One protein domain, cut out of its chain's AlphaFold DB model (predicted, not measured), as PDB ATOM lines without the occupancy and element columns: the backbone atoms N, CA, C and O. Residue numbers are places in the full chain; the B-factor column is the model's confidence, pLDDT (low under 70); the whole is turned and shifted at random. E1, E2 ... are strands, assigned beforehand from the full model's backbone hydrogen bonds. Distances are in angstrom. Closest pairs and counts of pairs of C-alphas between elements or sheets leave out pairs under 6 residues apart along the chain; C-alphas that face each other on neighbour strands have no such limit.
ATOM      1  N   ILE A   3     -23.764  -6.620  55.057       91.44
ATOM      2  CA  ILE A   3     -23.737  -7.472  53.864       91.44
ATOM      3  C   ILE A   3     -24.863  -6.979  52.963       91.44
ATOM      4  O   ILE A   3     -25.994  -6.852  53.426       91.44
ATOM      5  N   ALA A   4     -24.544  -6.681  51.708       91.81
ATOM      6  CA  ALA A   4     -25.495  -6.132  50.747       91.81
ATOM      7  C   ALA A   4     -25.963  -7.182  49.732       91.81
ATOM      8  O   ALA A   4     -27.129  -7.199  49.350       91.81
ATOM      9  N   SER A   5     -25.068  -8.079  49.311       93.44
ATOM     10  CA  SER A   5     -25.372  -9.081  48.290       93.44
ATOM     11  C   SER A   5     -24.546 -10.352  48.490       93.44
ATOM     12  O   SER A   5     -23.426 -10.292  49.007       93.44
ATOM     13  N   MET A   6     -25.102 -11.497  48.088       95.06
ATOM     14  CA  MET A   6     -24.428 -12.795  48.114       95.06
ATOM     15  C   MET A   6     -24.780 -13.630  46.884       95.06
ATOM     16  O   MET A   6     -25.883 -13.526  46.350       95.06
ATOM     17  N   VAL A   7     -23.864 -14.515  46.495       95.38
ATOM     18  CA  VAL A   7     -24.053 -15.494  45.420       95.38
ATOM     19  C   VAL A   7     -23.410 -16.830  45.791       95.38
ATOM     20  O   VAL A   7     -22.358 -16.875  46.435       95.38
ATOM     21  N   GLY A   8     -24.037 -17.926  45.364       94.44
ATOM     22  CA  GLY A   8     -23.408 -19.245  45.348       94.44
ATOM     23  C   GLY A   8     -22.468 -19.375  44.149       94.44
ATOM     24  O   GLY A   8     -22.763 -18.876  43.065       94.44
ATOM     25  N   ILE A   9     -21.337 -20.042  44.348       92.94
ATOM     26  CA  ILE A   9     -20.329 -20.334  43.325       92.94
ATOM     27  C   ILE A   9     -19.870 -21.787  43.453       92.94
ATOM     28  O   ILE A   9     -20.106 -22.439  44.466       92.94
ATOM     29  N   ALA A  10     -19.157 -22.300  42.449       90.06
ATOM     30  CA  ALA A  10     -18.723 -23.702  42.426       90.06
ATOM     31  C   ALA A  10     -17.909 -24.139  43.662       90.06
ATOM     32  O   ALA A  10     -17.868 -25.320  43.992       90.06
ATOM     33  N   THR A  11     -17.250 -23.200  44.346       90.25
ATOM     34  CA  THR A  11     -16.371 -23.468  45.493       90.25
ATOM     35  C   THR A  11     -16.964 -23.062  46.846       90.25
ATOM     36  O   THR A  11     -16.252 -23.142  47.844       90.25
ATOM     37  N   GLY A  12     -18.221 -22.608  46.901       94.81
ATOM     38  CA  GLY A  12     -18.875 -22.142  48.127       94.81
ATOM     39  C   GLY A  12     -19.761 -20.925  47.877       94.81
ATOM     40  O   GLY A  12     -20.514 -20.878  46.910       94.81
ATOM     41  N   TYR A  13     -19.650 -19.916  48.733       96.75
ATOM     42  CA  TYR A  13     -20.440 -18.693  48.669       96.75
ATOM     43  C   TYR A  13     -19.536 -17.470  48.759       96.75
ATOM     44  O   TYR A  13     -18.558 -17.454  49.510       96.75
ATOM     45  N   ALA A  14     -19.886 -16.434  48.007       97.12
ATOM     46  CA  ALA A  14     -19.259 -15.125  48.078       97.12
ATOM     47  C   ALA A  14     -20.306 -14.089  48.487       97.12
ATOM     48  O   ALA A  14     -21.457 -14.160  48.058       97.12
ATOM     49  N   ALA A  15     -19.900 -13.120  49.297       97.31
ATOM     50  CA  ALA A  15     -20.736 -11.990  49.672       97.31
ATOM     51  C   ALA A  15     -19.927 -10.697  49.644       97.31
ATOM     52  O   ALA A  15     -18.706 -10.712  49.795       97.31
ATOM     53  N   VAL A  16     -20.614  -9.575  49.464       96.06
ATOM     54  CA  VAL A  16     -20.006  -8.244  49.498       96.06
ATOM     55  C   VAL A  16     -20.824  -7.290  50.355       96.06
ATOM     56  O   VAL A  16     -22.016  -7.499  50.595       96.06
ATOM     57  N   GLY A  17     -20.172  -6.237  50.831       92.88
ATOM     58  CA  GLY A  17     -20.818  -5.205  51.626       92.88
ATOM     59  C   GLY A  17     -19.850  -4.112  52.049       92.88
ATOM     60  O   GLY A  17     -18.883  -3.819  51.340       92.88
ATOM     61  N   ALA A  18     -20.094  -3.529  53.222       91.38
ATOM     62  CA  ALA A  18     -19.290  -2.443  53.768       91.38
ATOM     63  C   ALA A  18     -18.813  -2.732  55.197       91.38
ATOM     64  O   ALA A  18     -19.516  -3.312  56.035       91.38
ATOM     65  N   ARG A  19     -17.598  -2.279  55.503       90.62
ATOM     66  CA  ARG A  19     -17.041  -2.248  56.855       90.62
ATOM     67  C   ARG A  19     -16.719  -0.812  57.235       90.62
ATOM     68  O   ARG A  19     -15.976  -0.152  56.519       90.62
ATOM     69  N   THR A  20     -17.212  -0.396  58.394       88.19
ATOM     70  CA  THR A  20     -16.873   0.881  59.022       88.19
ATOM     71  C   THR A  20     -15.721   0.675  60.005       88.19
ATOM     72  O   THR A  20     -15.771  -0.259  60.811       88.19
ATOM     73  N   ASP A  21     -14.675   1.495  59.922       84.00
ATOM     74  CA  ASP A  21     -13.579   1.508  60.897       84.00
ATOM     75  C   ASP A  21     -13.915   2.358  62.143       84.00
ATOM     76  O   ASP A  21     -14.985   2.960  62.247       84.00
ATOM     77  N   SER A  22     -13.001   2.414  63.115       82.25
ATOM     78  CA  SER A  22     -13.183   3.200  64.346       82.25
ATOM     79  C   SER A  22     -13.220   4.714  64.122       82.25
ATOM     80  O   SER A  22     -13.636   5.447  65.014       82.25
ATOM     81  N   ALA A  23     -12.762   5.189  62.961       81.69
ATOM     82  CA  ALA A  23     -12.812   6.590  62.563       81.69
ATOM     83  C   ALA A  23     -14.084   6.925  61.756       81.69
ATOM     84  O   ALA A  23     -14.277   8.081  61.386       81.69
ATOM     85  N   GLY A  24     -14.963   5.945  61.511       80.44
ATOM     86  CA  GLY A  24     -16.194   6.126  60.743       80.44
ATOM     87  C   GLY A  24     -16.009   6.028  59.227       80.44
ATOM     88  O   GLY A  24     -16.943   6.333  58.488       80.44
ATOM     89  N   ASN A  25     -14.839   5.613  58.734       81.75
ATOM     90  CA  ASN A  25     -14.622   5.437  57.298       81.75
ATOM     91  C   ASN A  25     -15.196   4.103  56.835       81.75
ATOM     92  O   ASN A  25     -15.012   3.079  57.496       81.75
ATOM     93  N   GLU A  26     -15.841   4.105  55.671       85.75
ATOM     94  CA  GLU A  26     -16.388   2.900  55.059       85.75
ATOM     95  C   GLU A  26     -15.474   2.370  53.956       85.75
ATOM     96  O   GLU A  26     -14.949   3.122  53.134       85.75
ATOM     97  N   SER A  27     -15.303   1.050  53.931       88.19
ATOM     98  CA  SER A  27     -14.621   0.344  52.850       88.19
ATOM     99  C   SER A  27     -15.433  -0.859  52.395       88.19
ATOM    100  O   SER A  27     -15.977  -1.606  53.216       88.19
ATOM    101  N   GLY A  28     -15.448  -1.086  51.082       91.12
ATOM    102  CA  GLY A  28     -16.013  -2.284  50.482       91.12
ATOM    103  C   GLY A  28     -15.262  -3.522  50.959       91.12
ATOM    104  O   GLY A  28     -14.030  -3.539  51.002       91.12
ATOM    105  N   VAL A  29     -15.989  -4.573  51.317       94.50
ATOM    106  CA  VAL A  29     -15.406  -5.843  51.766       94.50
ATOM    107  C   VAL A  29     -16.033  -7.010  51.028       94.50
ATOM    108  O   VAL A  29     -17.225  -6.988  50.727       94.50
ATOM    109  N   ALA A  30     -15.221  -8.031  50.772       96.50
ATOM    110  CA  ALA A  30     -15.666  -9.330  50.308       96.50
ATOM    111  C   ALA A  30     -15.562 -10.351  51.442       96.50
ATOM    112  O   ALA A  30     -14.588 -10.371  52.204       96.50
ATOM    113  N   LEU A  31     -16.574 -11.202  51.539       96.88
ATOM    114  CA  LEU A  31     -16.600 -12.351  52.420       96.88
ATOM    115  C   LEU A  31     -16.712 -13.631  51.606       96.88
ATOM    116  O   LEU A  31     -17.314 -13.657  50.531       96.88
ATOM    117  N   TRP A  32     -16.204 -14.709  52.184       96.81
ATOM    118  CA  TRP A  32     -16.322 -16.041  51.629       96.81
ATOM    119  C   TRP A  32     -16.804 -17.026  52.693       96.81
ATOM    120  O   TRP A  32     -16.475 -16.902  53.875       96.81
ATOM    121  N   SER A  33     -17.567 -18.020  52.252       96.88
ATOM    122  CA  SER A  33     -17.967 -19.163  53.063       96.88
ATOM    123  C   SER A  33     -17.890 -20.450  52.250       96.88
ATOM    124  O   SER A  33     -18.240 -20.468  51.072       96.88
ATOM    125  N   ALA A  34     -17.454 -21.539  52.882       96.25
ATOM    126  CA  ALA A  34     -17.472 -22.867  52.267       96.25
ATOM    127  C   ALA A  34     -18.893 -23.439  52.188       96.25
ATOM    128  O   ALA A  34     -19.230 -24.149  51.246       96.25
ATOM    129  N   ASP A  35     -19.701 -23.144  53.205       95.25
ATOM    130  CA  ASP A  35     -20.936 -23.859  53.533       95.25
ATOM    131  C   ASP A  35     -22.152 -22.935  53.698       95.25
ATOM    132  O   ASP A  35     -23.270 -23.410  53.873       95.25
ATOM    133  N   GLY A  36     -21.948 -21.620  53.627       94.38
ATOM    134  CA  GLY A  36     -22.986 -20.606  53.810       94.38
ATOM    135  C   GLY A  36     -23.284 -20.287  55.277       94.38
ATOM    136  O   GLY A  36     -24.073 -19.384  55.553       94.38
ATOM    137  N   THR A  37     -22.641 -20.971  56.225       94.56
ATOM    138  CA  THR A  37     -22.869 -20.816  57.670       94.56
ATOM    139  C   THR A  37     -21.723 -20.090  58.365       94.56
ATOM    140  O   THR A  37     -21.962 -19.247  59.229       94.56
ATOM    141  N   SER A  38     -20.480 -20.357  57.955       94.44
ATOM    142  CA  SER A  38     -19.280 -19.747  58.533       94.44
ATOM    143  C   SER A  38     -18.637 -18.796  57.537       94.44
ATOM    144  O   SER A  38     -18.186 -19.219  56.472       94.44
ATOM    145  N   TRP A  39     -18.585 -17.511  57.882       94.56
ATOM    146  CA  TRP A  39     -18.145 -16.450  56.977       94.56
ATOM    147  C   TRP A  39     -16.858 -15.796  57.464       94.56
ATOM    148  O   TRP A  39     -16.742 -15.409  58.626       94.56
ATOM    149  N   THR A  40     -15.903 -15.623  56.555       94.12
ATOM    150  CA  THR A  40     -14.670 -14.876  56.810       94.12
ATOM    151  C   THR A  40     -14.534 -13.737  55.820       94.12
ATOM    152  O   THR A  40     -14.907 -13.861  54.654       94.12
ATOM    153  N   ILE A  41     -13.990 -12.607  56.276       93.19
ATOM    154  CA  ILE A  41     -13.575 -11.539  55.365       93.19
ATOM    155  C   ILE A  41     -12.408 -12.088  54.549       93.19
ATOM    156  O   ILE A  41     -11.342 -12.361  55.101       93.19
ATOM    157  N   SER A  42     -12.613 -12.256  53.246       90.69
ATOM    158  CA  SER A  42     -11.567 -12.735  52.350       90.69
ATOM    159  C   SER A  42     -10.652 -11.592  51.919       90.69
ATOM    160  O   SER A  42      -9.450 -11.795  51.772       90.69
ATOM    161  N   GLN A  43     -11.211 -10.389  51.729       91.44
ATOM    162  CA  GLN A  43     -10.462  -9.228  51.260       91.44
ATOM    163  C   GLN A  43     -11.197  -7.902  51.543       91.44
ATOM    164  O   GLN A  43     -12.423  -7.827  51.462       91.44
ATOM    165  N   VAL A  44     -10.441  -6.831  51.809       91.81
ATOM    166  CA  VAL A  44     -10.929  -5.447  51.649       91.81
ATOM    167  C   VAL A  44     -10.793  -5.068  50.176       91.81
ATOM    168  O   VAL A  44      -9.699  -5.143  49.615       91.81
ATOM    169  N   LEU A  45     -11.898  -4.699  49.534       90.06
ATOM    170  CA  LEU A  45     -11.932  -4.459  48.095       90.06
ATOM    171  C   LEU A  45     -11.069  -3.238  47.728       90.06
ATOM    172  O   LEU A  45     -11.233  -2.178  48.338       90.06
ATOM    173  N   PRO A  46     -10.156  -3.362  46.748       85.75
ATOM    174  CA  PRO A  46      -9.204  -2.303  46.427       85.75
ATOM    175  C   PRO A  46      -9.888  -1.140  45.701       85.75
ATOM    176  O   PRO A  46     -10.567  -1.354  44.701       85.75
ATOM    177  N   ALA A  47      -9.658   0.096  46.146       77.56
ATOM    178  CA  ALA A  47     -10.129   1.299  45.448       77.56
ATOM    179  C   ALA A  47      -9.193   1.764  44.316       77.56
ATOM    180  O   ALA A  47      -9.566   2.622  43.519       77.56
ATOM    181  N   THR A  48      -7.981   1.207  44.226       71.00
ATOM    182  CA  THR A  48      -6.981   1.530  43.198       71.00
ATOM    183  C   THR A  48      -6.387   0.260  42.588       71.00
ATOM    184  O   THR A  48      -6.251  -0.769  43.253       71.00
ATOM    185  N   PRO A  63     -11.461   8.274  50.365       57.22
ATOM    186  CA  PRO A  63     -12.610   7.887  49.565       57.22
ATOM    187  C   PRO A  63     -13.401   6.863  50.379       57.22
ATOM    188  O   PRO A  63     -12.845   5.855  50.800       57.22
ATOM    189  N   GLN A  64     -14.666   7.137  50.668       77.81
ATOM    190  CA  GLN A  64     -15.567   6.110  51.172       77.81
ATOM    191  C   GLN A  64     -16.039   5.322  49.958       77.81
ATOM    192  O   GLN A  64     -16.449   5.928  48.969       77.81
ATOM    193  N   TRP A  65     -15.953   3.995  50.005       84.19
ATOM    194  CA  TRP A  65     -16.547   3.136  48.984       84.19
ATOM    195  C   TRP A  65     -17.187   1.923  49.633       84.19
ATOM    196  O   TRP A  65     -16.714   1.408  50.644       84.19
ATOM    197  N   THR A  66     -18.256   1.438  49.025       87.44
ATOM    198  CA  THR A  66     -19.006   0.267  49.472       87.44
ATOM    199  C   THR A  66     -19.276  -0.633  48.280       87.44
ATOM    200  O   THR A  66     -19.278  -0.170  47.143       87.44
ATOM    201  N   ALA A  67     -19.480  -1.926  48.520       89.25
ATOM    202  CA  ALA A  67     -19.970  -2.845  47.501       89.25
ATOM    203  C   ALA A  67     -21.433  -3.183  47.797       89.25
ATOM    204  O   ALA A  67     -21.772  -3.518  48.931       89.25
ATOM    205  N   GLY A  68     -22.284  -3.070  46.778       87.81
ATOM    206  CA  GLY A  68     -23.735  -3.215  46.904       87.81
ATOM    207  C   GLY A  68     -24.312  -4.356  46.074       87.81
ATOM    208  O   GLY A  68     -25.280  -4.982  46.493       87.81
ATOM    209  N   GLY A  69     -23.703  -4.662  44.925       89.00
ATOM    210  CA  GLY A  69     -24.182  -5.694  44.006       89.00
ATOM    211  C   GLY A  69     -23.140  -6.772  43.746       89.00
ATOM    212  O   GLY A  69     -21.935  -6.507  43.754       89.00
ATOM    213  N   LEU A  70     -23.616  -7.989  43.504       92.75
ATOM    214  CA  LEU A  70     -22.793  -9.158  43.224       92.75
ATOM    215  C   LEU A  70     -23.488 -10.038  42.189       92.75
ATOM    216  O   LEU A  70     -24.659 -10.372  42.342       92.75
ATOM    217  N   VAL A  71     -22.759 -10.426  41.148       94.12
ATOM    218  CA  VAL A  71     -23.267 -11.274  40.067       94.12
ATOM    219  C   VAL A  71     -22.245 -12.356  39.755       94.12
ATOM    220  O   VAL A  71     -21.064 -12.062  39.577       94.12
ATOM    221  N   ALA A  72     -22.706 -13.603  39.664       94.50
ATOM    222  CA  ALA A  72     -21.884 -14.752  39.303       94.50
ATOM    223  C   ALA A  72     -22.294 -15.345  37.948       94.50
ATOM    224  O   ALA A  72     -23.472 -15.390  37.590       94.50
ATOM    225  N   ALA A  73     -21.289 -15.843  37.237       93.56
ATOM    226  CA  ALA A  73     -21.382 -16.717  36.079       93.56
ATOM    227  C   ALA A  73     -20.468 -17.934  36.298       93.56
ATOM    228  O   ALA A  73     -19.736 -18.000  37.290       93.56
ATOM    229  N   SER A  74     -20.459 -18.884  35.361       93.38
ATOM    230  CA  SER A  74     -19.749 -20.153  35.552       93.38
ATOM    231  C   SER A  74     -18.236 -19.991  35.730       93.38
ATOM    232  O   SER A  74     -17.600 -20.812  36.383       93.38
ATOM    233  N   GLY A  75     -17.651 -18.957  35.120       93.00
ATOM    234  CA  GLY A  75     -16.211 -18.701  35.099       93.00
ATOM    235  C   GLY A  75     -15.767 -17.461  35.875       93.00
ATOM    236  O   GLY A  75     -14.578 -17.145  35.859       93.00
ATOM    237  N   GLY A  76     -16.677 -16.736  36.531       94.56
ATOM    238  CA  GLY A  76     -16.301 -15.496  37.204       94.56
ATOM    239  C   GLY A  76     -17.429 -14.786  37.936       94.56
ATOM    240  O   GLY A  76     -18.608 -15.104  37.799       94.56
ATOM    241  N   ILE A  77     -17.029 -13.805  38.735       95.38
ATOM    242  CA  ILE A  77     -17.886 -13.023  39.618       95.38
ATOM    243  C   ILE A  77     -17.529 -11.554  39.438       95.38
ATOM    244  O   ILE A  77     -16.348 -11.197  39.445       95.38
ATOM    245  N   ILE A  78     -18.547 -10.709  39.329       93.94
ATOM    246  CA  ILE A  78     -18.410  -9.258  39.318       93.94
ATOM    247  C   ILE A  78     -19.136  -8.690  40.533       93.94
ATOM    248  O   ILE A  78     -20.295  -9.016  40.785       93.94
ATOM    249  N   ALA A  79     -18.447  -7.835  41.279       92.31
ATOM    250  CA  ALA A  79     -19.037  -6.991  42.302       92.31
ATOM    251  C   ALA A  79     -19.105  -5.552  41.792       92.31
ATOM    252  O   ALA A  79     -18.196  -5.089  41.097       92.31
ATOM    253  N   VAL A  80     -20.160  -4.845  42.176       88.25
ATOM    254  CA  VAL A  80     -20.360  -3.429  41.868       88.25
ATOM    255  C   VAL A  80     -20.603  -2.653  43.148       88.25
ATOM    256  O   VAL A  80     -21.219  -3.139  44.103       88.25
ATOM    257  N   GLY A  81     -20.089  -1.436  43.172       84.69
ATOM    258  CA  GLY A  81     -20.162  -0.564  44.319       84.69
ATOM    259  C   GLY A  81     -20.029   0.894  43.945       84.69
ATOM    260  O   GLY A  81     -19.675   1.234  42.819       84.69
ATOM    261  N   GLY A  82     -20.300   1.747  44.919       80.31
ATOM    262  CA  GLY A  82     -20.207   3.190  44.780       80.31
ATOM    263  C   GLY A  82     -19.299   3.775  45.848       80.31
ATOM    264  O   GLY A  82     -19.067   3.168  46.895       80.31
ATOM    265  N   GLY A  83     -18.790   4.966  45.584       74.81
ATOM    266  CA  GLY A  83     -18.037   5.743  46.552       74.81
ATOM    267  C   GLY A  83     -17.793   7.167  46.083       74.81
ATOM    268  O   GLY A  83     -18.209   7.543  44.992       74.81
ATOM    269  N   GLY A  84     -17.104   7.956  46.899       64.44
ATOM    270  CA  GLY A  84     -16.743   9.336  46.574       64.44
ATOM    271  C   GLY A  84     -17.212  10.357  47.608       64.44
ATOM    272  O   GLY A  84     -17.868  10.024  48.592       64.44
ATOM    273  N   ALA A  85     -16.806  11.609  47.407       52.44
ATOM    274  CA  ALA A  85     -17.218  12.725  48.250       52.44
ATOM    275  C   ALA A  85     -18.643  13.179  47.892       52.44
ATOM    276  O   ALA A  85     -19.105  12.983  46.768       52.44
ATOM    277  N   ILE A  86     -19.329  13.834  48.834       46.44
ATOM    278  CA  ILE A  86     -20.635  14.466  48.595       46.44
ATOM    279  C   ILE A  86     -20.537  15.346  47.332       46.44
ATOM    280  O   ILE A  86     -19.740  16.282  47.295       46.44
ATOM    281  N   GLY A  87     -21.325  15.023  46.298       40.69
ATOM    282  CA  GLY A  87     -21.349  15.733  45.010       40.69
ATOM    283  C   GLY A  87     -20.580  15.070  43.856       40.69
ATOM    284  O   GLY A  87     -20.725  15.518  42.720       40.69
ATOM    285  N   ALA A  88     -19.814  14.001  44.103       52.16
ATOM    286  CA  ALA A  88     -19.154  13.205  43.066       52.16
ATOM    287  C   ALA A  88     -19.217  11.710  43.411       52.16
ATOM    288  O   ALA A  88     -18.505  11.244  44.301       52.16
ATOM    289  N   SER A  89     -20.054  10.951  42.700       60.94
ATOM    290  CA  SER A  89     -20.138   9.497  42.861       60.94
ATOM    291  C   SER A  89     -19.304   8.782  41.803       60.94
ATOM    292  O   SER A  89     -19.522   8.943  40.602       60.94
ATOM    293  N   VAL A  90     -18.373   7.957  42.261       70.81
ATOM    294  CA  VAL A  90     -17.576   7.043  41.450       70.81
ATOM    295  C   VAL A  90     -18.156   5.646  41.595       70.81
ATOM    296  O   VAL A  90     -18.401   5.178  42.709       70.81
ATOM    297  N   THR A  91     -18.337   4.962  40.470       77.12
ATOM    298  CA  THR A  91     -18.659   3.533  40.473       77.12
ATOM    299  C   THR A  91     -17.386   2.707  40.432       77.12
ATOM    300  O   THR A  91     -16.494   2.943  39.616       77.12
ATOM    301  N   TYR A  92     -17.344   1.686  41.278       81.94
ATOM    302  CA  TYR A  92     -16.286   0.695  41.325       81.94
ATOM    303  C   TYR A  92     -16.802  -0.661  40.852       81.94
ATOM    304  O   TYR A  92     -17.870  -1.122  41.257       81.94
ATOM    305  N   TRP A  93     -15.992  -1.315  40.027       86.94
ATOM    306  CA  TRP A  93     -16.220  -2.674  39.560       86.94
ATOM    307  C   TRP A  93     -15.081  -3.549  40.049       86.94
ATOM    308  O   TRP A  93     -13.915  -3.213  39.846       86.94
ATOM    309  N   TRP A  94     -15.395  -4.687  40.656       91.69
ATOM    310  CA  TRP A  94     -14.394  -5.678  41.032       91.69
ATOM    311  C   TRP A  94     -14.700  -7.014  40.393       91.69
ATOM    312  O   TRP A  94     -15.858  -7.391  40.255       91.69
ATOM    313  N   ARG A  95     -13.651  -7.754  40.046       93.12
ATOM    314  CA  ARG A  95     -13.767  -9.112  39.519       93.12
ATOM    315  C   ARG A  95     -13.075 -10.122  40.412       93.12
ATOM    316  O   ARG A  95     -12.039  -9.823  41.013       93.12
ATOM    317  N   SER A  96     -13.612 -11.331  40.423       95.12
ATOM    318  CA  SER A  96     -13.009 -12.503  41.042       95.12
ATOM    319  C   SER A  96     -13.330 -13.754  40.234       95.12
ATOM    320  O   SER A  96     -14.414 -13.868  39.675       95.12
ATOM    321  N   SER A  97     -12.417 -14.720  40.208       94.69
ATOM    322  CA  SER A  97     -12.681 -16.061  39.672       94.69
ATOM    323  C   SER A  97     -13.124 -17.061  40.748       94.69
ATOM    324  O   SER A  97     -13.556 -18.159  40.418       94.69
ATOM    325  N   ASN A  98     -12.992 -16.721  42.037       92.56
ATOM    326  CA  ASN A  98     -13.169 -17.675  43.141       92.56
ATOM    327  C   ASN A  98     -13.851 -17.100  44.394       92.56
ATOM    328  O   ASN A  98     -13.965 -17.798  45.399       92.56
ATOM    329  N   GLY A  99     -14.248 -15.827  44.372       92.94
ATOM    330  CA  GLY A  99     -14.890 -15.135  45.492       92.94
ATOM    331  C   GLY A  99     -13.950 -14.759  46.638       92.94
ATOM    332  O   GLY A  99     -14.370 -14.075  47.565       92.94
ATOM    333  N   ARG A 100     -12.676 -15.161  46.582       92.06
ATOM    334  CA  ARG A 100     -11.691 -14.917  47.643       92.06
ATOM    335  C   ARG A 100     -10.737 -13.788  47.296       92.06
ATOM    336  O   ARG A 100     -10.471 -12.948  48.147       92.06
ATOM    337  N   GLN A 101     -10.245 -13.778  46.059       92.81
ATOM    338  CA  GLN A 101      -9.314 -12.776  45.545       92.81
ATOM    339  C   GLN A 101     -10.023 -11.856  44.562       92.81
ATOM    340  O   GLN A 101     -10.633 -12.323  43.600       92.81
ATOM    341  N   TRP A 102      -9.918 -10.556  44.799       93.69
ATOM    342  CA  TRP A 102     -10.652  -9.522  44.087       93.69
ATOM    343  C   TRP A 102      -9.705  -8.490  43.494       93.69
ATOM    344  O   TRP A 102      -8.761  -8.032  44.142       93.69
ATOM    345  N   GLN A 103      -9.989  -8.102  42.257       91.62
ATOM    346  CA  GLN A 103      -9.248  -7.086  41.520       91.62
ATOM    347  C   GLN A 103     -10.194  -5.972  41.098       91.62
ATOM    348  O   GLN A 103     -11.285  -6.257  40.610       91.62
ATOM    349  N   LEU A 104      -9.761  -4.720  41.242       87.06
ATOM    350  CA  LEU A 104     -10.463  -3.587  40.649       87.06
ATOM    351  C   LEU A 104     -10.402  -3.690  39.118       87.06
ATOM    352  O   LEU A 104      -9.347  -3.976  38.552       87.06
ATOM    353  N   VAL A 105     -11.526  -3.433  38.455       83.62
ATOM    354  CA  VAL A 105     -11.639  -3.364  36.999       83.62
ATOM    355  C   VAL A 105     -11.797  -1.906  36.588       83.62
ATOM    356  O   VAL A 105     -12.853  -1.301  36.750       83.62
ATOM    357  N   THR A 106     -10.729  -1.330  36.043       74.94
ATOM    358  CA  THR A 106     -10.751   0.015  35.461       74.94
ATOM    359  C   THR A 106     -11.364  -0.035  34.066       74.94
ATOM    360  O   THR A 106     -10.889  -0.801  33.229       74.94
ATOM    361  N   GLY A 107     -12.387   0.783  33.798       66.88
ATOM    362  CA  GLY A 107     -13.028   0.840  32.478       66.88
ATOM    363  C   GLY A 107     -13.769  -0.449  32.126       66.88
ATOM    364  O   GLY A 107     -13.472  -1.069  31.109       66.88
ATOM    365  N   PHE A 108     -14.696  -0.874  32.990       72.88
ATOM    366  CA  PHE A 108     -15.470  -2.108  32.837       72.88
ATOM    367  C   PHE A 108     -16.169  -2.161  31.471       72.88
ATOM    368  O   PHE A 108     -17.202  -1.536  31.269       72.88
ATOM    369  N   GLY A 109     -15.583  -2.908  30.530       64.62
ATOM    370  CA  GLY A 109     -15.857  -2.847  29.089       64.62
ATOM    371  C   GLY A 109     -17.315  -2.657  28.640       64.62
ATOM    372  O   GLY A 109     -17.541  -1.759  27.831       64.62
ATOM    373  N   PRO A 110     -18.303  -3.440  29.121       69.38
ATOM    374  CA  PRO A 110     -19.678  -3.321  28.628       69.38
ATOM    375  C   PRO A 110     -20.379  -2.034  29.087       69.38
ATOM    376  O   PRO A 110     -21.231  -1.526  28.370       69.38
ATOM    377  N   LEU A 111     -20.021  -1.489  30.255       72.50
ATOM    378  CA  LEU A 111     -20.672  -0.308  30.838       72.50
ATOM    379  C   LEU A 111     -19.712   0.895  30.966       72.50
ATOM    380  O   LEU A 111     -20.112   1.983  31.347       72.50
ATOM    381  N   GLY A 112     -18.445   0.763  30.585       60.84
ATOM    382  CA  GLY A 112     -17.453   1.836  30.659       60.84
ATOM    383  C   GLY A 112     -17.240   2.426  32.068       60.84
ATOM    384  O   GLY A 112     -17.754   1.921  33.069       60.84
ATOM    385  N   PRO A 113     -16.405   3.471  32.175       51.97
ATOM    386  CA  PRO A 113     -16.350   4.324  33.355       51.97
ATOM    387  C   PRO A 113     -17.497   5.346  33.315       51.97
ATOM    388  O   PRO A 113     -17.615   6.076  32.337       51.97
ATOM    389  N   THR A 114     -18.287   5.445  34.386       53.97
ATOM    390  CA  THR A 114     -19.262   6.536  34.550       53.97
ATOM    391  C   THR A 114     -18.773   7.496  35.628       53.97
ATOM    392  O   THR A 114     -18.527   7.095  36.770       53.97
ATOM    393  N   THR A 115     -18.649   8.773  35.269       51.91
ATOM    394  CA  THR A 115     -18.581   9.891  36.215       51.91
ATOM    395  C   THR A 115     -19.900  10.641  36.135       51.91
ATOM    396  O   THR A 115     -20.063  11.481  35.260       51.91
ATOM    397  N   CYS A 116     -20.834  10.340  37.032       49.41
ATOM    398  CA  CYS A 116     -22.081  11.095  37.127       49.41
ATOM    399  C   CYS A 116     -21.904  12.221  38.157       49.41
ATOM    400  O   CYS A 116     -21.363  12.005  39.248       49.41
ATOM    401  N   VAL A 117     -22.317  13.436  37.789       50.53
ATOM    402  CA  VAL A 117     -22.210  14.647  38.617       50.53
ATOM    403  C   VAL A 117     -23.611  15.119  38.997       50.53
ATOM    404  O   VAL A 117     -24.416  15.413  38.119       50.53
ATOM    405  N   GLY A 118     -23.895  15.229  40.298       48.53
ATOM    406  CA  GLY A 118     -25.187  15.701  40.811       48.53
ATOM    407  C   GLY A 118     -25.832  14.779  41.851       48.53
ATOM    408  O   GLY A 118     -25.326  13.706  42.180       48.53
ATOM    409  N   GLU A 119     -26.956  15.228  42.408       42.34
ATOM    410  CA  GLU A 119     -27.769  14.451  43.352       42.34
ATOM    411  C   GLU A 119     -28.461  13.283  42.619       42.34
ATOM    412  O   GLU A 119     -29.033  13.473  41.551       42.34
ATOM    413  N   GLY A 120     -28.385  12.059  43.162       43.88
ATOM    414  CA  GLY A 120     -28.977  10.849  42.555       43.88
ATOM    415  C   GLY A 120     -28.032   9.998  41.688       43.88
ATOM    416  O   GLY A 120     -28.356   8.859  41.363       43.88
ATOM    417  N   CYS A 121     -26.827  10.492  41.405       47.03
ATOM    418  CA  CYS A 121     -25.828   9.846  40.544       47.03
ATOM    419  C   CYS A 121     -25.197   8.542  41.081       47.03
ATOM    420  O   CYS A 121     -24.588   7.788  40.325       47.03
ATOM    421  N   GLY A 122     -25.322   8.254  42.381       40.84
ATOM    422  CA  GLY A 122     -24.654   7.110  43.017       40.84
ATOM    423  C   GLY A 122     -25.395   5.773  42.925       40.84
ATOM    424  O   GLY A 122     -24.888   4.778  43.438       40.84
ATOM    425  N   GLY A 123     -26.600   5.745  42.344       39.75
ATOM    426  CA  GLY A 123     -27.513   4.604  42.456       39.75
ATOM    427  C   GLY A 123     -27.286   3.472  41.455       39.75
ATOM    428  O   GLY A 123     -27.434   2.317  41.833       39.75
ATOM    429  N   ASN A 124     -26.936   3.778  40.200       46.28
ATOM    430  CA  ASN A 124     -26.754   2.780  39.140       46.28
ATOM    431  C   ASN A 124     -25.777   3.311  38.073       46.28
ATOM    432  O   ASN A 124     -26.105   4.304  37.428       46.28
ATOM    433  N   PRO A 125     -24.610   2.689  37.845       52.00
ATOM    434  CA  PRO A 125     -23.711   3.059  36.749       52.00
ATOM    435  C   PRO A 125     -24.319   2.738  35.381       52.00
ATOM    436  O   PRO A 125     -24.110   1.642  34.872       52.00
ATOM    437  N   ASP A 126     -25.077   3.674  34.804       59.78
ATOM    438  CA  ASP A 126     -25.596   3.702  33.422       59.78
ATOM    439  C   ASP A 126     -25.969   2.337  32.831       59.78
ATOM    440  O   ASP A 126     -25.678   2.030  31.672       59.78
ATOM    441  N   GLY A 127     -26.538   1.457  33.642       72.06
ATOM    442  CA  GLY A 127     -26.668   0.066  33.276       72.06
ATOM    443  C   GLY A 127     -26.782  -0.856  34.470       72.06
ATOM    444  O   GLY A 127     -26.651  -0.478  35.633       72.06
ATOM    445  N   HIS A 128     -27.072  -2.098  34.142       80.00
ATOM    446  CA  HIS A 128     -27.454  -3.126  35.083       80.00
ATOM    447  C   HIS A 128     -26.705  -4.405  34.753       80.00
ATOM    448  O   HIS A 128     -26.391  -4.686  33.592       80.00
ATOM    449  N   LEU A 129     -26.449  -5.189  35.791       86.81
ATOM    450  CA  LEU A 129     -25.795  -6.478  35.692       86.81
ATOM    451  C   LEU A 129     -26.694  -7.532  36.335       86.81
ATOM    452  O   LEU A 129     -27.104  -7.378  37.482       86.81
ATOM    453  N   ILE A 130     -26.974  -8.604  35.603       90.06
ATOM    454  CA  ILE A 130     -27.742  -9.757  36.085       90.06
ATOM    455  C   ILE A 130     -27.001 -11.045  35.733       90.06
ATOM    456  O   ILE A 130     -26.235 -11.078  34.770       90.06
ATOM    457  N   GLY A 131     -27.220 -12.117  36.490       91.81
ATOM    458  CA  GLY A 131     -26.591 -13.414  36.235       91.81
ATOM    459  C   GLY A 131     -27.428 -14.571  36.752       91.81
ATOM    460  O   GLY A 131     -28.224 -14.404  37.672       91.81
ATOM    461  N   ASP A 132     -27.249 -15.736  36.137       90.31
ATOM    462  CA  ASP A 132     -27.964 -16.981  36.452       90.31
ATOM    463  C   ASP A 132     -27.016 -18.085  36.957       90.31
ATOM    464  O   ASP A 132     -27.384 -19.257  37.024       90.31
ATOM    465  N   GLY A 133     -25.767 -17.730  37.283       90.62
ATOM    466  CA  GLY A 133     -24.718 -18.673  37.678       90.62
ATOM    467  C   GLY A 133     -24.061 -19.411  36.507       90.62
ATOM    468  O   GLY A 133     -22.964 -19.938  36.671       90.62
ATOM    469  N   THR A 134     -24.659 -19.395  35.314       91.19
ATOM    470  CA  THR A 134     -24.043 -19.899  34.076       91.19
ATOM    471  C   THR A 134     -23.405 -18.753  33.301       91.19
ATOM    472  O   THR A 134     -22.253 -18.832  32.883       91.19
ATOM    473  N   ARG A 135     -24.127 -17.645  33.164       92.25
ATOM    474  CA  ARG A 135     -23.688 -16.438  32.470       92.25
ATOM    475  C   ARG A 135     -24.136 -15.189  33.214       92.25
ATOM    476  O   ARG A 135     -24.998 -15.223  34.088       92.25
ATOM    477  N   MET A 136     -23.556 -14.074  32.809       92.31
ATOM    478  CA  MET A 136     -23.969 -12.737  33.190       92.31
ATOM    479  C   MET A 136     -24.340 -11.929  31.952       92.31
ATOM    480  O   MET A 136     -23.827 -12.159  30.850       92.31
ATOM    481  N   VAL A 137     -25.253 -10.989  32.147       91.12
ATOM    482  CA  VAL A 137     -25.669 -10.017  31.147       91.12
ATOM    483  C   VAL A 137     -25.529  -8.631  31.749       91.12
ATOM    484  O   VAL A 137     -26.073  -8.350  32.814       91.12
ATOM    485  N   ALA A 138     -24.785  -7.786  31.049       89.06
ATOM    486  CA  ALA A 138     -24.749  -6.356  31.277       89.06
ATOM    487  C   ALA A 138     -25.679  -5.707  30.258       89.06
ATOM    488  O   ALA A 138     -25.652  -6.082  29.085       89.06
ATOM    489  N   PHE A 139     -26.486  -4.740  30.665       84.75
ATOM    490  CA  PHE A 139     -27.291  -3.970  29.726       84.75
ATOM    491  C   PHE A 139     -27.363  -2.509  30.127       84.75
ATOM    492  O   PHE A 139     -27.216  -2.156  31.294       84.75
ATOM    493  N   ARG A 140     -27.604  -1.676  29.127       80.25
ATOM    494  CA  ARG A 140     -27.690  -0.231  29.227       80.25
ATOM    495  C   ARG A 140     -28.914   0.235  28.449       80.25
ATOM    496  O   ARG A 140     -29.019  -0.041  27.251       80.25
ATOM    497  N   SER A 141     -29.829   0.905  29.148       73.56
ATOM    498  CA  SER A 141     -30.995   1.579  28.565       73.56
ATOM    499  C   SER A 141     -30.568   2.802  27.743       73.56
ATOM    500  O   SER A 141     -29.372   3.062  27.590       73.56
ATOM    501  N   ALA A 142     -31.525   3.548  27.178       66.69
ATOM    502  CA  ALA A 142     -31.208   4.784  26.464       66.69
ATOM    503  C   ALA A 142     -30.311   5.701  27.325       66.69
ATOM    504  O   ALA A 142     -30.588   5.843  28.520       66.69
ATOM    505  N   PRO A 143     -29.231   6.271  26.756       63.97
ATOM    506  CA  PRO A 143     -28.366   7.192  27.482       63.97
ATOM    507  C   PRO A 143     -29.150   8.438  27.898       63.97
ATOM    508  O   PRO A 143     -30.126   8.817  27.238       63.97
ATOM    509  N   ASP A 144     -28.679   9.107  28.947       61.41
ATOM    510  CA  ASP A 144     -29.082  10.484  29.215       61.41
ATOM    511  C   ASP A 144     -28.842  11.326  27.939       61.41
ATOM    512  O   ASP A 144     -27.776  11.206  27.323       61.41
ATOM    513  N   PRO A 145     -29.796  12.168  27.498       58.06
ATOM    514  CA  PRO A 145     -29.603  13.064  26.356       58.06
ATOM    515  C   PRO A 145     -28.343  13.943  26.450       58.06
ATOM    516  O   PRO A 145     -27.846  14.410  25.425       58.06
ATOM    517  N   SER A 146     -27.836  14.178  27.664       56.09
ATOM    518  CA  SER A 146     -26.596  14.907  27.938       56.09
ATOM    519  C   SER A 146     -25.312  14.093  27.703       56.09
ATOM    520  O   SER A 146     -24.242  14.694  27.602       56.09
ATOM    521  N   GLU A 147     -25.402  12.773  27.496       57.47
ATOM    522  CA  GLU A 147     -24.270  11.874  27.205       57.47
ATOM    523  C   GLU A 147     -24.410  11.130  25.853       57.47
ATOM    524  O   GLU A 147     -24.488   9.899  25.786       57.47
ATOM    525  N   PRO A 148     -24.388  11.845  24.710       56.34
ATOM    526  CA  PRO A 148     -24.667  11.277  23.384       56.34
ATOM    527  C   PRO A 148     -23.608  10.284  22.863       56.34
ATOM    528  O   PRO A 148     -23.823   9.627  21.841       56.34
ATOM    529  N   SER A 149     -22.449  10.179  23.519       58.53
ATOM    530  CA  SER A 149     -21.383   9.229  23.169       58.53
ATOM    531  C   SER A 149     -21.671   7.803  23.645       58.53
ATOM    532  O   SER A 149     -21.042   6.854  23.166       58.53
ATOM    533  N   VAL A 150     -22.626   7.634  24.557       64.38
ATOM    534  CA  VAL A 150     -22.957   6.358  25.173       64.38
ATOM    535  C   VAL A 150     -24.093   5.693  24.393       64.38
ATOM    536  O   VAL A 150     -25.169   6.259  24.244       64.38
ATOM    537  N   ARG A 151     -23.879   4.484  23.855       70.94
ATOM    538  CA  ARG A 151     -24.928   3.755  23.117       70.94
ATOM    539  C   ARG A 151     -25.645   2.741  24.012       70.94
ATOM    540  O   ARG A 151     -24.972   2.059  24.788       70.94
ATOM    541  N   PRO A 152     -26.975   2.594  23.872       78.69
ATOM    542  CA  PRO A 152     -27.692   1.497  24.499       78.69
ATOM    543  C   PRO A 152     -27.208   0.172  23.912       78.69
ATOM    544  O   PRO A 152     -26.938   0.066  22.713       78.69
ATOM    545  N   GLY A 153     -27.104  -0.842  24.757       82.50
ATOM    546  CA  GLY A 153     -26.681  -2.173  24.343       82.50
ATOM    547  C   GLY A 153     -26.897  -3.203  25.440       82.50
ATOM    548  O   GLY A 153     -27.166  -2.857  26.592       82.50
ATOM    549  N   ALA A 154     -26.774  -4.473  25.072       87.31
ATOM    550  CA  ALA A 154     -26.609  -5.546  26.035       87.31
ATOM    551  C   ALA A 154     -25.454  -6.443  25.611       87.31
ATOM    552  O   ALA A 154     -25.184  -6.635  24.422       87.31
ATOM    553  N   TRP A 155     -24.777  -7.000  26.602       90.31
ATOM    554  CA  TRP A 155     -23.618  -7.851  26.437       90.31
ATOM    555  C   TRP A 155     -23.745  -9.055  27.347       90.31
ATOM    556  O   TRP A 155     -24.208  -8.932  28.477       90.31
ATOM    557  N   THR A 156     -23.278 -10.209  26.891       92.31
ATOM    558  CA  THR A 156     -23.224 -11.425  27.700       92.31
ATOM    559  C   THR A 156     -21.784 -11.872  27.921       92.31
ATOM    560  O   THR A 156     -20.922 -11.676  27.062       92.31
ATOM    561  N   SER A 157     -21.526 -12.466  29.082       92.44
ATOM    562  CA  SER A 157     -20.239 -13.048  29.447       92.44
ATOM    563  C   SER A 157     -20.439 -14.285  30.318       92.44
ATOM    564  O   SER A 157     -21.422 -14.384  31.046       92.44
ATOM    565  N   VAL A 158     -19.494 -15.221  30.270       93.75
ATOM    566  CA  VAL A 158     -19.439 -16.383  31.179       93.75
ATOM    567  C   VAL A 158     -18.383 -16.219  32.274       93.75
ATOM    568  O   VAL A 158     -18.367 -16.990  33.228       93.75
ATOM    569  N   ASP A 159     -17.506 -15.221  32.153       91.94
ATOM    570  CA  ASP A 159     -16.343 -15.019  33.028       91.94
ATOM    571  C   ASP A 159     -16.228 -13.583  33.581       91.94
ATOM    572  O   ASP A 159     -15.401 -13.312  34.450       91.94
ATOM    573  N   GLY A 160     -17.055 -12.651  33.096       89.38
ATOM    574  CA  GLY A 160     -17.039 -11.235  33.476       89.38
ATOM    575  C   GLY A 160     -15.880 -10.425  32.892       89.38
ATOM    576  O   GLY A 160     -15.743  -9.237  33.189       89.38
ATOM    577  N   THR A 161     -15.057 -11.029  32.038       88.44
ATOM    578  CA  THR A 161     -13.896 -10.407  31.387       88.44
ATOM    579  C   THR A 161     -14.057 -10.312  29.874       88.44
ATOM    580  O   THR A 161     -13.698  -9.294  29.285       88.44
ATOM    581  N   SER A 162     -14.653 -11.331  29.259       89.56
ATOM    582  CA  SER A 162     -14.898 -11.427  27.825       89.56
ATOM    583  C   SER A 162     -16.376 -11.184  27.563       89.56
ATOM    584  O   SER A 162     -17.220 -11.987  27.962       89.56
ATOM    585  N   TRP A 163     -16.696 -10.073  26.906       89.12
ATOM    586  CA  TRP A 163     -18.073  -9.634  26.680       89.12
ATOM    587  C   TRP A 163     -18.430  -9.707  25.200       89.12
ATOM    588  O   TRP A 163     -17.706  -9.190  24.351       89.12
ATOM    589  N   MET A 164     -19.563 -10.333  24.891       89.94
ATOM    590  CA  MET A 164     -20.107 -10.413  23.537       89.94
ATOM    591  C   MET A 164     -21.367  -9.568  23.440       89.94
ATOM    592  O   MET A 164     -22.268  -9.715  24.263       89.94
ATOM    593  N   HIS A 165     -21.435  -8.708  22.428       88.00
ATOM    594  CA  HIS A 165     -22.625  -7.907  22.164       88.00
ATOM    595  C   HIS A 165     -23.804  -8.810  21.780       88.00
ATOM    596  O   HIS A 165     -23.650  -9.742  20.990       88.00
ATOM    597  N   MET A 166     -24.979  -8.521  22.326       88.19
ATOM    598  CA  MET A 166     -26.222  -9.220  22.018       88.19
ATOM    599  C   MET A 166     -26.973  -8.490  20.905       88.19
ATOM    600  O   MET A 166     -26.919  -7.263  20.800       88.19
ATOM    601  N   THR A 167     -27.681  -9.229  20.057       88.94
ATOM    602  CA  THR A 167     -28.609  -8.608  19.109       88.94
ATOM    603  C   THR A 167     -29.886  -8.274  19.858       88.94
ATOM    604  O   THR A 167     -30.489  -9.156  20.471       88.94
ATOM    605  N   MET A 168     -30.283  -7.005  19.804       85.94
ATOM    606  CA  MET A 168     -31.435  -6.493  20.534       85.94
ATOM    607  C   MET A 168     -32.577  -6.128  19.585       85.94
ATOM    608  O   MET A 168     -32.340  -5.671  18.467       85.94
ATOM    609  N   SER A 169     -33.813  -6.316  20.036       86.00
ATOM    610  CA  SER A 169     -35.042  -6.035  19.288       86.00
ATOM    611  C   SER A 169     -36.151  -5.543  20.220       86.00
ATOM    612  O   SER A 169     -36.105  -5.795  21.425       86.00
ATOM    613  N   GLY A 170     -37.143  -4.852  19.661       84.69
ATOM    614  CA  GLY A 170     -38.220  -4.225  20.429       84.69
ATOM    615  C   GLY A 170     -37.886  -2.803  20.873       84.69
ATOM    616  O   GLY A 170     -36.938  -2.188  20.375       84.69
ATOM    617  N   ASP A 171     -38.678  -2.301  21.812       82.62
ATOM    618  CA  ASP A 171     -38.638  -0.908  22.239       82.62
ATOM    619  C   ASP A 171     -37.687  -0.746  23.419       82.62
ATOM    620  O   ASP A 171     -37.914  -1.284  24.504       82.62
ATOM    621  N   LEU A 172     -36.610   0.008  23.200       77.88
ATOM    622  CA  LEU A 172     -35.621   0.324  24.222       77.88
ATOM    623  C   LEU A 172     -36.261   1.153  25.352       77.88
ATOM    624  O   LEU A 172     -36.769   2.245  25.084       77.88
ATOM    625  N   PRO A 173     -36.177   0.705  26.617       73.50
ATOM    626  CA  PRO A 173     -36.591   1.505  27.754       73.50
ATOM    627  C   PRO A 173     -35.842   2.836  27.826       73.50
ATOM    628  O   PRO A 173     -34.616   2.889  27.694       73.50
ATOM    629  N   SER A 174     -36.584   3.913  28.087       68.62
ATOM    630  CA  SER A 174     -36.034   5.255  28.322       68.62
ATOM    631  C   SER A 174     -35.339   5.399  29.679       68.62
ATOM    632  O   SER A 174     -34.650   6.382  29.920       68.62
ATOM    633  N   SER A 175     -35.552   4.446  30.579       65.12
ATOM    634  CA  SER A 175     -34.998   4.387  31.928       65.12
ATOM    635  C   SER A 175     -34.689   2.934  32.277       65.12
ATOM    636  O   SER A 175     -35.177   2.010  31.619       65.12
ATOM    637  N   GLY A 176     -33.875   2.730  33.313       61.16
ATOM    638  CA  GLY A 176     -33.632   1.398  33.859       61.16
ATOM    639  C   GLY A 176     -34.933   0.683  34.244       61.16
ATOM    640  O   GLY A 176     -35.962   1.317  34.507       61.16
ATOM    641  N   GLY A 177     -34.880  -0.644  34.294       68.94
ATOM    642  CA  GLY A 177     -35.976  -1.433  34.834       68.94
ATOM    643  C   GLY A 177     -35.656  -2.903  35.023       68.94
ATOM    644  O   GLY A 177     -34.486  -3.294  35.009       68.94
ATOM    645  N   ASP A 178     -36.694  -3.697  35.272       77.88
ATOM    646  CA  ASP A 178     -36.540  -5.115  35.576       77.88
ATOM    647  C   ASP A 178     -35.971  -5.866  34.376       77.88
ATOM    648  O   ASP A 178     -36.391  -5.675  33.231       77.88
ATOM    649  N   ALA A 179     -35.032  -6.766  34.646       84.69
ATOM    650  CA  ALA A 179     -34.476  -7.630  33.627       84.69
ATOM    651  C   ALA A 179     -34.497  -9.087  34.062       84.69
ATOM    652  O   ALA A 179     -34.135  -9.437  35.185       84.69
ATOM    653  N   TYR A 180     -34.892  -9.940  33.126       88.56
ATOM    654  CA  TYR A 180     -35.032 -11.369  33.334       88.56
ATOM    655  C   TYR A 180     -34.122 -12.119  32.377       88.56
ATOM    656  O   TYR A 180     -34.152 -11.903  31.161       88.56
ATOM    657  N   LEU A 181     -33.326 -13.032  32.929       89.06
ATOM    658  CA  LEU A 181     -32.563 -13.976  32.127       89.06
ATOM    659  C   LEU A 181     -33.479 -15.090  31.635       89.06
ATOM    660  O   LEU A 181     -34.162 -15.759  32.405       89.06
ATOM    661  N   LEU A 182     -33.466 -15.279  30.323       88.06
ATOM    662  CA  LEU A 182     -34.088 -16.398  29.628       88.06
ATOM    663  C   LEU A 182     -32.981 -17.380  29.221       88.06
ATOM    664  O   LEU A 182     -31.831 -16.956  29.111       88.06
ATOM    665  N   PRO A 183     -33.269 -18.658  28.914       84.25
ATOM    666  CA  PRO A 183     -32.226 -19.628  28.557       84.25
ATOM    667  C   PRO A 183     -31.262 -19.160  27.452       84.25
ATOM    668  O   PRO A 183     -30.070 -19.435  27.515       84.25
ATOM    669  N   MET A 184     -31.761 -18.396  26.470       79.94
ATOM    670  CA  MET A 184     -30.975 -17.912  25.322       79.94
ATOM    671  C   MET A 184     -30.925 -16.383  25.190       79.94
ATOM    672  O   MET A 184     -30.335 -15.852  24.249       79.94
ATOM    673  N   GLY A 185     -31.526 -15.649  26.127       86.50
ATOM    674  CA  GLY A 185     -31.708 -14.211  25.970       86.50
ATOM    675  C   GLY A 185     -31.894 -13.449  27.269       86.50
ATOM    676  O   GLY A 185     -31.743 -14.001  28.354       86.50
ATOM    677  N   VAL A 186     -32.200 -12.173  27.134       89.25
ATOM    678  CA  VAL A 186     -32.567 -11.276  28.221       89.25
ATOM    679  C   VAL A 186     -33.821 -10.530  27.802       89.25
ATOM    680  O   VAL A 186     -33.954 -10.139  26.641       89.25
ATOM    681  N   LEU A 187     -34.740 -10.355  28.738       88.25
ATOM    682  CA  LEU A 187     -35.904  -9.504  28.568       88.25
ATOM    683  C   LEU A 187     -35.788  -8.345  29.547       88.25
ATOM    684  O   LEU A 187     -35.711  -8.585  30.748       88.25
ATOM    685  N   VAL A 188     -35.749  -7.121  29.031       85.81
ATOM    686  CA  VAL A 188     -35.676  -5.892  29.824       85.81
ATOM    687  C   VAL A 188     -37.000  -5.152  29.692       85.81
ATOM    688  O   VAL A 188     -37.456  -4.899  28.576       85.81
ATOM    689  N   PHE A 189     -37.600  -4.793  30.819       82.00
ATOM    690  CA  PHE A 189     -38.806  -3.979  30.883       82.00
ATOM    691  C   PHE A 189     -38.467  -2.592  31.403       82.00
ATOM    692  O   PHE A 189     -37.764  -2.453  32.400       82.00
ATOM    693  N   GLY A 190     -38.987  -1.558  30.750       72.50
ATOM    694  CA  GLY A 190     -38.903  -0.206  31.290       72.50
ATOM    695  C   GLY A 190     -39.914   0.014  32.408       72.50
ATOM    696  O   GLY A 190     -41.077  -0.369  32.279       72.50
ATOM    697  N   HIS A 191     -39.508   0.700  33.476       65.81
ATOM    698  CA  HIS A 191     -40.468   1.280  34.411       65.81
ATOM    699  C   HIS A 191     -41.055   2.563  33.806       65.81
ATOM    700  O   HIS A 191     -40.326   3.513  33.521       65.81
ATOM    701  N   GLY A 192     -42.373   2.614  33.607       62.12
ATOM    702  CA  GLY A 192     -43.051   3.793  33.064       62.12
ATOM    703  C   GLY A 192     -44.570   3.643  33.022       62.12
ATOM    704  O   GLY A 192     -45.101   2.547  33.166       62.12
ATOM    705  N   SER A 193     -45.279   4.756  32.818       60.25
ATOM    706  CA  SER A 193     -46.750   4.798  32.721       60.25
ATOM    707  C   SER A 193     -47.300   4.386  31.347       60.25
ATOM    708  O   SER A 193     -48.517   4.338  31.162       60.25
ATOM    709  N   GLN A 194     -46.428   4.106  30.373       61.78
ATOM    710  CA  GLN A 194     -46.839   3.693  29.031       61.78
ATOM    711  C   GLN A 194     -47.407   2.268  29.056       61.78
ATOM    712  O   GLN A 194     -46.868   1.384  29.718       61.78
ATOM    713  N   THR A 195     -48.515   2.057  28.343       62.03
ATOM    714  CA  THR A 195     -49.192   0.759  28.231       62.03
ATOM    715  C   THR A 195     -49.348   0.360  26.755       62.03
ATOM    716  O   THR A 195     -49.974   1.109  26.004       62.03
ATOM    717  N   PRO A 196     -48.826  -0.813  26.333       67.44
ATOM    718  CA  PRO A 196     -48.007  -1.736  27.127       67.44
ATOM    719  C   PRO A 196     -46.632  -1.133  27.469       67.44
ATOM    720  O   PRO A 196     -46.138  -0.262  26.757       67.44
ATOM    721  N   ALA A 197     -46.032  -1.579  28.575       69.00
ATOM    722  CA  ALA A 197     -44.692  -1.137  28.959       69.00
ATOM    723  C   ALA A 197     -43.668  -1.543  27.878       69.00
ATOM    724  O   ALA A 197     -43.789  -2.646  27.330       69.00
ATOM    725  N   PRO A 198     -42.668  -0.696  27.568       71.00
ATOM    726  CA  PRO A 198     -41.660  -1.020  26.568       71.00
ATOM    727  C   PRO A 198     -40.865  -2.256  27.001       71.00
ATOM    728  O   PRO A 198     -40.427  -2.359  28.152       71.00
ATOM    729  N   ALA A 199     -40.696  -3.186  26.062       76.25
ATOM    730  CA  ALA A 199     -39.981  -4.435  26.257       76.25
ATOM    731  C   ALA A 199     -38.866  -4.567  25.218       76.25
ATOM    732  O   ALA A 199     -39.103  -4.493  24.009       76.25
ATOM    733  N   TRP A 200     -37.656  -4.813  25.710       78.56
ATOM    734  CA  TRP A 200     -36.453  -4.935  24.903       78.56
ATOM    735  C   TRP A 200     -35.848  -6.315  25.089       78.56
ATOM    736  O   TRP A 200     -35.442  -6.705  26.186       78.56
ATOM    737  N   PHE A 201     -35.837  -7.077  24.003       83.38
ATOM    738  CA  PHE A 201     -35.388  -8.456  24.000       83.38
ATOM    739  C   PHE A 201     -34.019  -8.565  23.346       83.38
ATOM    740  O   PHE A 201     -33.825  -8.137  22.206       83.38
ATOM    741  N   GLY A 202     -33.093  -9.191  24.064       80.06
ATOM    742  CA  GLY A 202     -31.777  -9.549  23.568       80.06
ATOM    743  C   GLY A 202     -31.622 -11.047  23.418       80.06
ATOM    744  O   GLY A 202     -31.884 -11.783  24.364       80.06
ATOM    745  N   ALA A 203     -31.100 -11.498  22.283       79.56
ATOM    746  CA  ALA A 203     -30.607 -12.861  22.128       79.56
ATOM    747  C   ALA A 203     -29.088 -12.848  21.964       79.56
ATOM    748  O   ALA A 203     -28.521 -11.973  21.301       79.56
ATOM    749  N   ALA A 204     -28.420 -13.835  22.563       66.38
ATOM    750  CA  ALA A 204     -27.045 -14.118  22.181       66.38
ATOM    751  C   ALA A 204     -27.077 -14.652  20.743       66.38
ATOM    752  O   ALA A 204     -27.825 -15.585  20.450       66.38
ATOM    753  N   SER A 205     -26.316 -14.046  19.838       57.66
ATOM    754  CA  SER A 205     -26.212 -14.536  18.467       57.66
ATOM    755  C   SER A 205     -25.623 -15.948  18.484       57.66
ATOM    756  O   SER A 205     -24.540 -16.176  19.029       57.66
TER     757      SER A 205
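This is residues 3 to 48 and 63 to 205 of the 207 residues of an uncharacterized protein of Chloroflexi bacterium (UniProt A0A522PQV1). What would one see first? Four antiparallel sheets stand in a row along the longest axis, each at least partly face to face with the next, like upright slabs: E1 E2 E3 E4, then E5 E6 E7 E8, then E9 E10 E11, then E12 E15 E14 E13. What is it built of? The printed part has 189 residues, with no named helix and fifteen named strands, E1 to E15 in chain order; the class is all strand, with under half of the residues in named elements. How large is it? It is compact, with a radius of gyration of the C-alphas of 16.8 A and spans of 49 by 39 by 28 A.

How is the first sheet paired? E1, residues 3 to 9, E2, 12 to 20, E3, 26 to 33, and E4, 40 to 44, form a strongly twisted meander, each strand the antiparallel neighbour of the one before. Within hydrogen-bond range are N 7 and O 14, 2.9 A, N 15 and O 31, 2.9 A, and N 30 and O 43, 2.9 A. What faces it? E5, residues 65 to 73, E6, 76 to 83, and E7, 88 to 96, form another meander, with N 71 and O 78 at 2.9 A and N 79 and O 94 at 2.8 A; E8, 115 to 117, meets E7 only at a point, C-alphas 88 and 117, 5.6 A apart. The closest C-alphas of E3 and E5 are those of Gly 28 and Thr 66, 4.1 A apart. What continues this stack of sheets, face to face in turn? The meander E9, residues 128 to 131, E10, 136 to 140, and E11, 153 to 157, has N 130 and O 137 at 2.9 A and N 138 and O 155 at 2.9 A; the closest C-alphas of E5 and E9 are those of Val 71 and Gly 131, 5.5 A apart. What ends it? E12, residues 167 to 170, E13, 179 to 182, E14, 185 to 189, and E15, 199 to 203, form a Greek key, the last three a meander and E12 the antiparallel neighbour of E15, with N 169 and O 201 at 2.8 A, N 188 and O 200 at 2.9 A and N 180 and O 187 at 2.9 A. The closest C-alphas of E9 and E13 are those of Gly 131 and Leu 181, 7.3 A apart.

Where are the anchors? E1 begins with C-alpha 3 at (-23.737, -7.472, 53.864), and E15 ends with C-alpha 203 at (-30.607, -12.861, 22.128). Which strands are longest? E2, E5 and E7 measure 25.5 A, 24.2 A and 26.5 A from first to last C-alpha; E2 bends by 51 degrees at residue 17 and E5 by 54 degrees at residue 68.

Is anything missing? Residues 49 to 62 are not printed, and C-alphas 48 and 63 are 10.6 A apart across the cut. Which links are long? Those from E7 to E8 and from E10 to E11. Where is confidence low? The pLDDT is under 70 at 47 residues, among them residues 112 to 126 and 142 to 150.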